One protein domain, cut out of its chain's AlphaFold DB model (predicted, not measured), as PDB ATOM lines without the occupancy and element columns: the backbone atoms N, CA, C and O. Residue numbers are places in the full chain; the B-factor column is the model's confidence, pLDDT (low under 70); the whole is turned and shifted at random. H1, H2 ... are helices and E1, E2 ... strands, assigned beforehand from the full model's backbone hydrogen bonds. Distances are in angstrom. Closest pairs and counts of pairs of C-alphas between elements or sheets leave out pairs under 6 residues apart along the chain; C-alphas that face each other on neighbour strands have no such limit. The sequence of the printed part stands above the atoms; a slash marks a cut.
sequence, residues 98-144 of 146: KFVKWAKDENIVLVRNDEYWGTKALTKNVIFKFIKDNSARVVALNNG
ATOM      1  N   LYS A  98     202.910 215.710 296.349       97.62
ATOM      2  CA  LYS A  98     202.180 216.824 295.745       97.62
ATOM      3  C   LYS A  98     202.712 218.143 296.285       97.62
ATOM      4  O   LYS A  98     202.962 218.265 297.485       97.62
ATOM      5  N   PHE A  99     202.842 219.128 295.408       97.56
ATOM      6  CA  PHE A  99     203.155 220.494 295.804       97.56
ATOM      7  C   PHE A  99     201.988 221.121 296.572       97.56
ATOM      8  O   PHE A  99     200.834 220.970 296.177       97.56
ATOM      9  N   VAL A 100     202.292 221.802 297.680       96.38
ATOM     10  CA  VAL A 100     201.298 222.520 298.493       96.38
ATOM     11  C   VAL A 100     201.501 224.022 298.370       96.38
ATOM     12  O   VAL A 100     200.572 224.740 298.015       96.38
ATOM     13  N   LYS A 101     202.707 224.505 298.686       95.25
ATOM     14  CA  LYS A 101     203.037 225.929 298.597       95.25
ATOM     15  C   LYS A 101     204.530 226.158 298.443       95.25
ATOM     16  O   LYS A 101     205.348 225.351 298.887       95.25
ATOM     17  N   TRP A 102     204.853 227.329 297.914       96.56
ATOM     18  CA  TRP A 102     206.183 227.909 297.950       96.56
ATOM     19  C   TRP A 102     206.095 229.294 298.589       96.56
ATOM     20  O   TRP A 102     205.561 230.229 297.999       96.56
ATOM     21  N   ALA A 103     206.605 229.416 299.813       95.00
ATOM     22  CA  ALA A 103     206.870 230.698 300.445       95.00
ATOM     23  C   ALA A 103     208.281 231.138 300.031       95.00
ATOM     24  O   ALA A 103     209.277 230.524 300.426       95.00
ATOM     25  N   LYS A 104     208.361 232.145 299.153       92.69
ATOM     26  CA  LYS A 104     209.630 232.616 298.582       92.69
ATOM     27  C   LYS A 104     210.608 232.997 299.698       92.69
ATOM     28  O   LYS A 104     210.208 233.613 300.675       92.69
ATOM     29  N   ASP A 105     211.869 232.589 299.543       92.00
ATOM     30  CA  ASP A 105     212.946 232.755 300.533       92.00
ATOM     31  C   ASP A 105     212.727 232.067 301.901       92.00
ATOM     32  O   ASP A 105     213.622 232.115 302.739       92.00
ATOM     33  N   GLU A 106     211.613 231.353 302.106       94.12
ATOM     34  CA  GLU A 106     211.288 230.674 303.368       94.12
ATOM     35  C   GLU A 106     211.252 229.143 303.221       94.12
ATOM     36  O   GLU A 106     212.079 228.443 303.810       94.12
ATOM     37  N   ASN A 107     210.300 228.596 302.453       95.88
ATOM     38  CA  ASN A 107     210.171 227.149 302.271       95.88
ATOM     39  C   ASN A 107     209.358 226.711 301.043       95.88
ATOM     40  O   ASN A 107     208.512 227.440 300.526       95.88
ATOM     41  N   ILE A 108     209.570 225.458 300.633       97.38
ATOM     42  CA  ILE A 108     208.637 224.687 299.800       97.38
ATOM     43  C   ILE A 108     208.017 223.588 300.659       97.38
ATOM     44  O   ILE A 108     208.734 222.819 301.299       97.38
ATOM     45  N   VAL A 109     206.690 223.485 300.640       97.50
ATOM     46  CA  VAL A 109     205.944 222.431 301.336       97.50
ATOM     47  C   VAL A 109     205.379 221.456 300.317       97.50
ATOM     48  O   VAL A 109     204.651 221.849 299.402       97.50
ATOM     49  N   LEU A 110     205.677 220.177 300.521       98.19
ATOM     50  CA  LEU A 110     205.087 219.062 299.802       98.19
ATOM     51  C   LEU A 110     204.325 218.155 300.772       98.19
ATOM     52  O   LEU A 110     204.765 217.917 301.899       98.19
ATOM     53  N   VAL A 111     203.215 217.589 300.307       98.19
ATOM     54  CA  VAL A 111     202.435 216.573 301.025       98.19
ATOM     55  C   VAL A 111     202.489 215.262 300.262       98.19
ATOM     56  O   VAL A 111     202.561 215.251 299.034       98.19
ATOM     57  N   ARG A 112     202.463 214.131 300.961       98.44
ATOM     58  CA  ARG A 112     202.433 212.815 300.326       98.44
ATOM     59  C   ARG A 112     201.256 212.699 299.356       98.44
ATOM     60  O   ARG A 112     200.131 213.102 299.646       98.44
ATOM     61  N   ASN A 113     201.515 212.101 298.201       97.81
ATOM     62  CA  ASN A 113     200.481 211.653 297.288       97.81
ATOM     63  C   ASN A 113     199.940 210.292 297.761       97.81
ATOM     64  O   ASN A 113     200.543 209.253 297.496       97.81
ATOM     65  N   ASP A 114     198.814 210.287 298.477       96.38
ATOM     66  CA  ASP A 114     198.188 209.044 298.957       96.38
ATOM     67  C   ASP A 114     197.621 208.159 297.831       96.38
ATOM     68  O   ASP A 114     197.347 206.981 298.070       96.38
ATOM     69  N   GLU A 115     197.510 208.692 296.612       95.81
ATOM     70  CA  GLU A 115     197.102 207.982 295.391       95.81
ATOM     71  C   GLU A 115     198.304 207.621 294.499       95.81
ATOM     72  O   GLU A 115     198.141 207.261 293.332       95.81
ATOM     73  N   TYR A 116     199.531 207.736 295.024       97.88
ATOM     74  CA  TYR A 116     200.732 207.369 294.283       97.88
ATOM     75  C   TYR A 116     200.671 205.911 293.824       97.88
ATOM     76  O   TYR A 116     200.317 205.013 294.585       97.88
ATOM     77  N   TRP A 117     201.034 205.688 292.563       96.94
ATOM     78  CA  TRP A 117     200.914 204.396 291.893       96.94
ATOM     79  C   TRP A 117     201.947 203.360 292.363       96.94
ATOM     80  O   TRP A 117     201.744 202.167 292.150       96.94
ATOM     81  N   GLY A 118     203.054 203.806 292.964       96.44
ATOM     82  CA  GLY A 118     204.098 202.946 293.521       96.44
ATOM     83  C   GLY A 118     204.033 202.853 295.047       96.44
ATOM     84  O   GLY A 118     202.999 203.076 295.674       96.44
ATOM     85  N   THR A 119     205.174 202.565 295.673       97.00
ATOM     86  CA  THR A 119     205.279 202.540 297.138       97.00
ATOM     87  C   THR A 119     205.057 203.932 297.718       97.00
ATOM     88  O   THR A 119     205.782 204.877 297.397       97.00
ATOM     89  N   LYS A 120     204.058 204.062 298.595       95.19
ATOM     90  CA  LYS A 120     203.755 205.322 299.282       95.19
ATOM     91  C   LYS A 120     204.951 205.785 300.106       95.19
ATOM     92  O   LYS A 120     205.587 204.989 300.793       95.19
ATOM     93  N   ALA A 121     205.203 207.091 300.092       96.69
ATOM     94  CA  ALA A 121     206.203 207.669 300.971       96.69
ATOM     95  C   ALA A 121     205.846 207.432 302.452       96.69
ATOM     96  O   ALA A 121     204.678 207.482 302.856       96.69
ATOM     97  N   LEU A 122     206.865 207.183 303.272       96.44
ATOM     98  CA  LEU A 122     206.680 206.949 304.705       96.44
ATOM     99  C   LEU A 122     206.275 208.228 305.442       96.44
ATOM    100  O   LEU A 122     205.443 208.197 306.347       96.44
ATOM    101  N   THR A 123     206.829 209.366 305.032       97.00
ATOM    102  CA  THR A 123     206.553 210.668 305.634       97.00
ATOM    103  C   THR A 123     205.331 211.322 304.995       97.00
ATOM    104  O   THR A 123     205.097 211.229 303.791       97.00
ATOM    105  N   LYS A 124     204.526 211.997 305.824       96.81
ATOM    106  CA  LYS A 124     203.322 212.706 305.362       96.81
ATOM    107  C   LYS A 124     203.649 214.029 304.676       96.81
ATOM    108  O   LYS A 124     202.995 214.370 303.700       96.81
ATOM    109  N   ASN A 125     204.640 214.755 305.184       96.31
ATOM    110  CA  ASN A 125     205.028 216.070 304.688       96.31
ATOM    111  C   ASN A 125     206.540 216.122 304.481       96.31
ATOM    112  O   ASN A 125     207.293 215.512 305.244       96.31
ATOM    113  N   VAL A 126     206.964 216.882 303.479       97.25
ATOM    114  CA  VAL A 126     208.357 217.278 303.265       97.25
ATOM    115  C   VAL A 126     208.378 218.793 303.172       97.25
ATOM    116  O   VAL A 126     207.660 219.376 302.362       97.25
ATOM    117  N   ILE A 127     209.182 219.431 304.018       96.69
ATOM    118  CA  ILE A 127     209.359 220.881 304.021       96.69
ATOM    119  C   ILE A 127     210.815 221.153 303.671       96.69
ATOM    120  O   ILE A 127     211.715 220.827 304.438       96.69
ATOM    121  N   PHE A 128     211.049 221.751 302.510       95.94
ATOM    122  CA  PHE A 128     212.359 222.274 302.150       95.94
ATOM    123  C   PHE A 128     212.473 223.682 302.720       95.94
ATOM    124  O   PHE A 128     211.928 224.614 302.139       95.94
ATOM    125  N   LYS A 129     213.143 223.834 303.865       94.94
ATOM    126  CA  LYS A 129     213.437 225.144 304.460       94.94
ATOM    127  C   LYS A 129     214.669 225.774 303.818       94.94
ATOM    128  O   LYS A 129     215.688 225.110 303.628       94.94
ATOM    129  N   PHE A 130     214.602 227.069 303.538       95.00
ATOM    130  CA  PHE A 130     215.714 227.822 302.971       95.00
ATOM    131  C   PHE A 130     216.488 228.550 304.072       95.00
ATOM    132  O   PHE A 130     216.114 229.631 304.507       95.00
ATOM    133  N   ILE A 131     217.603 227.961 304.514       93.94
ATOM    134  CA  ILE A 131     218.522 228.575 305.485       93.94
ATOM    135  C   ILE A 131     219.840 228.883 304.773       93.94
ATOM    136  O   ILE A 131     220.676 227.993 304.580       93.94
ATOM    137  N   LYS A 132     219.989 230.145 304.343       92.75
ATOM    138  CA  LYS A 132     221.141 230.619 303.554       92.75
ATOM    139  C   LYS A 132     222.443 230.562 304.355       92.75
ATOM    140  O   LYS A 132     223.454 230.109 303.829       92.75
ATOM    141  N   ASP A 133     222.402 230.987 305.618       95.94
ATOM    142  CA  ASP A 133     223.576 230.962 306.490       95.94
ATOM    143  C   ASP A 133     223.912 229.533 306.944       95.94
ATOM    144  O   ASP A 133     223.062 228.786 307.437       95.94
ATOM    145  N   ASN A 134     225.173 229.140 306.763       94.69
ATOM    146  CA  ASN A 134     225.623 227.780 307.050       94.69
ATOM    147  C   ASN A 134     225.636 227.484 308.554       94.69
ATOM    148  O   ASN A 134     225.242 226.388 308.955       94.69
ATOM    149  N   SER A 135     226.048 228.451 309.377       95.31
ATOM    150  CA  SER A 135     226.113 228.299 310.833       95.31
ATOM    151  C   SER A 135     224.710 228.170 311.426       95.31
ATOM    152  O   SER A 135     224.446 227.253 312.203       95.31
ATOM    153  N   ALA A 136     223.775 229.011 310.981       94.19
ATOM    154  CA  ALA A 136     222.369 228.950 311.358       94.19
ATOM    155  C   ALA A 136     221.733 227.604 310.986       94.19
ATOM    156  O   ALA A 136     220.964 227.054 311.769       94.19
ATOM    157  N   ARG A 137     222.086 227.023 309.831       94.12
ATOM    158  CA  ARG A 137     221.567 225.711 309.411       94.12
ATOM    159  C   ARG A 137     222.036 224.573 310.323       94.12
ATOM    160  O   ARG A 137     221.260 223.659 310.595       94.12
ATOM    161  N   VAL A 138     223.272 224.637 310.823       93.75
ATOM    162  CA  VAL A 138     223.791 223.671 311.810       93.75
ATOM    163  C   VAL A 138     223.094 223.840 313.161       93.75
ATOM    164  O   VAL A 138     222.675 222.850 313.757       93.75
ATOM    165  N   VAL A 139     222.914 225.081 313.624       93.81
ATOM    166  CA  VAL A 139     222.191 225.377 314.872       93.81
ATOM    167  C   VAL A 139     220.746 224.877 314.801       93.81
ATOM    168  O   VAL A 139     220.304 224.179 315.711       93.81
ATOM    169  N   ALA A 140     220.036 225.149 313.703       91.94
ATOM    170  CA  ALA A 140     218.667 224.683 313.491       91.94
ATOM    171  C   ALA A 140     218.568 223.148 313.555       91.94
ATOM    172  O   ALA A 140     217.702 222.604 314.242       91.94
ATOM    173  N   LEU A 141     219.511 222.437 312.923       93.69
ATOM    174  CA  LEU A 141     219.570 220.976 312.988       93.69
ATOM    175  C   LEU A 141     219.765 220.466 314.426       93.69
ATOM    176  O   LEU A 141     219.061 219.541 314.838       93.69
ATOM    177  N   ASN A 142     220.685 221.076 315.180       92.81
ATOM    178  CA  ASN A 142     220.973 220.708 316.570       92.81
ATOM    179  C   ASN A 142     219.787 220.982 317.504       92.81
ATOM    180  O   ASN A 142     219.523 220.189 318.404       92.81
ATOM    181  N   ASN A 143     219.036 222.055 317.248       93.00
ATOM    182  CA  ASN A 143     217.842 222.421 318.010       93.00
ATOM    183  C   ASN A 143     216.598 221.603 317.615       93.00
ATOM    184  O   ASN A 143     215.534 221.767 318.207       93.00
ATOM    185  N   GLY A 144     216.701 220.723 316.613       87.12
ATOM    186  CA  GLY A 144     215.567 219.947 316.107       87.12
ATOM    187  C   GLY A 144     214.620 220.737 315.197       87.12
ATOM    188  O   GLY A 144     213.592 220.203 314.780       87.12
TER     189      GLY A 144
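Overview. This is residues 98 to 144 of the 146 residues of the protein "4-phytase domain protein" of Desulfosporosinus sp. OT (UniProt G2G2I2). A small slab of three antiparallel strands, E1, E2 and E3, has a long loop, residues 113 to 124, reaching out beyond one end and a short helix, H1, beyond the opposite end. No helix covers either face of the sheet, and the whole makes a flat, drawn-out shape with loop and helix at its two ends. The printed part has 47 residues, with three named strands followed by one named helix: E1, E2, E3, H1. The sheet's order is E1, E2, E3, antiparallel throughout, and the class is mixed, helices and strands. The whole is loose, with a radius of gyration of the C-alphas of 13.5 A and spans of 39 by 23 by 12 A.

Arrangement. E1, residues 98 to 103, and E2, residues 107 to 112, form a hairpin with a tight link of 3 residues. They are antiparallel neighbours at 164 degrees between their directions. N 98 and O 111 are 2.7 A apart and N 109 and O 101 are 2.9 A apart, both within hydrogen-bond range. E3, residues 125 to 129, is the antiparallel neighbour of E2 at 166 degrees, and these two also form a hairpin. Here N 110 and O 126, at 2.8 A, and N 128 and O 108, at 2.8 A, are within hydrogen-bond range. The C-alphas of Asn 107 and Lys 129, which face each other, are 4.4 A apart. E1, E2 and E3 make a meander, each strand the antiparallel neighbour of the one before; E1 and E3 are the edge strands and E2 is the inner one. H1, residues 134 to 142, follows E3 over a tight link of 4 residues and is not on the sheet. It is apart from E1 and from E2. In H1 every O i to N i+4 pair is within hydrogen-bond range.

Along the chain. E1 begins at C-alpha 98, (202.180, 216.824, 295.745), and measures 15.4 A from first to last C-alpha. E2 measures 16.4 A over its 6 residues. E3, 5 residues, measures 12.4 A and begins at C-alpha 125, (205.028, 216.070, 304.688). H1, 9 residues, measures 12.7 A and ends at C-alpha 142, (220.973, 220.708, 316.570).

Size, cuts and confidence. The two C-alphas farthest apart are those of Trp 117 and Ser 135, at 39.6 A. The C-alphas of Lys 98 and Gly 144, the first and last printed, are 24.6 A apart. The link from E2 to E3 is long, with 12 residues, 113 to 124, whose C-alphas lie 10 to 22 A from the mean of all C-alphas. The printed part has no cut. Its mean pLDDT is 95.5, and no printed residue is under 70.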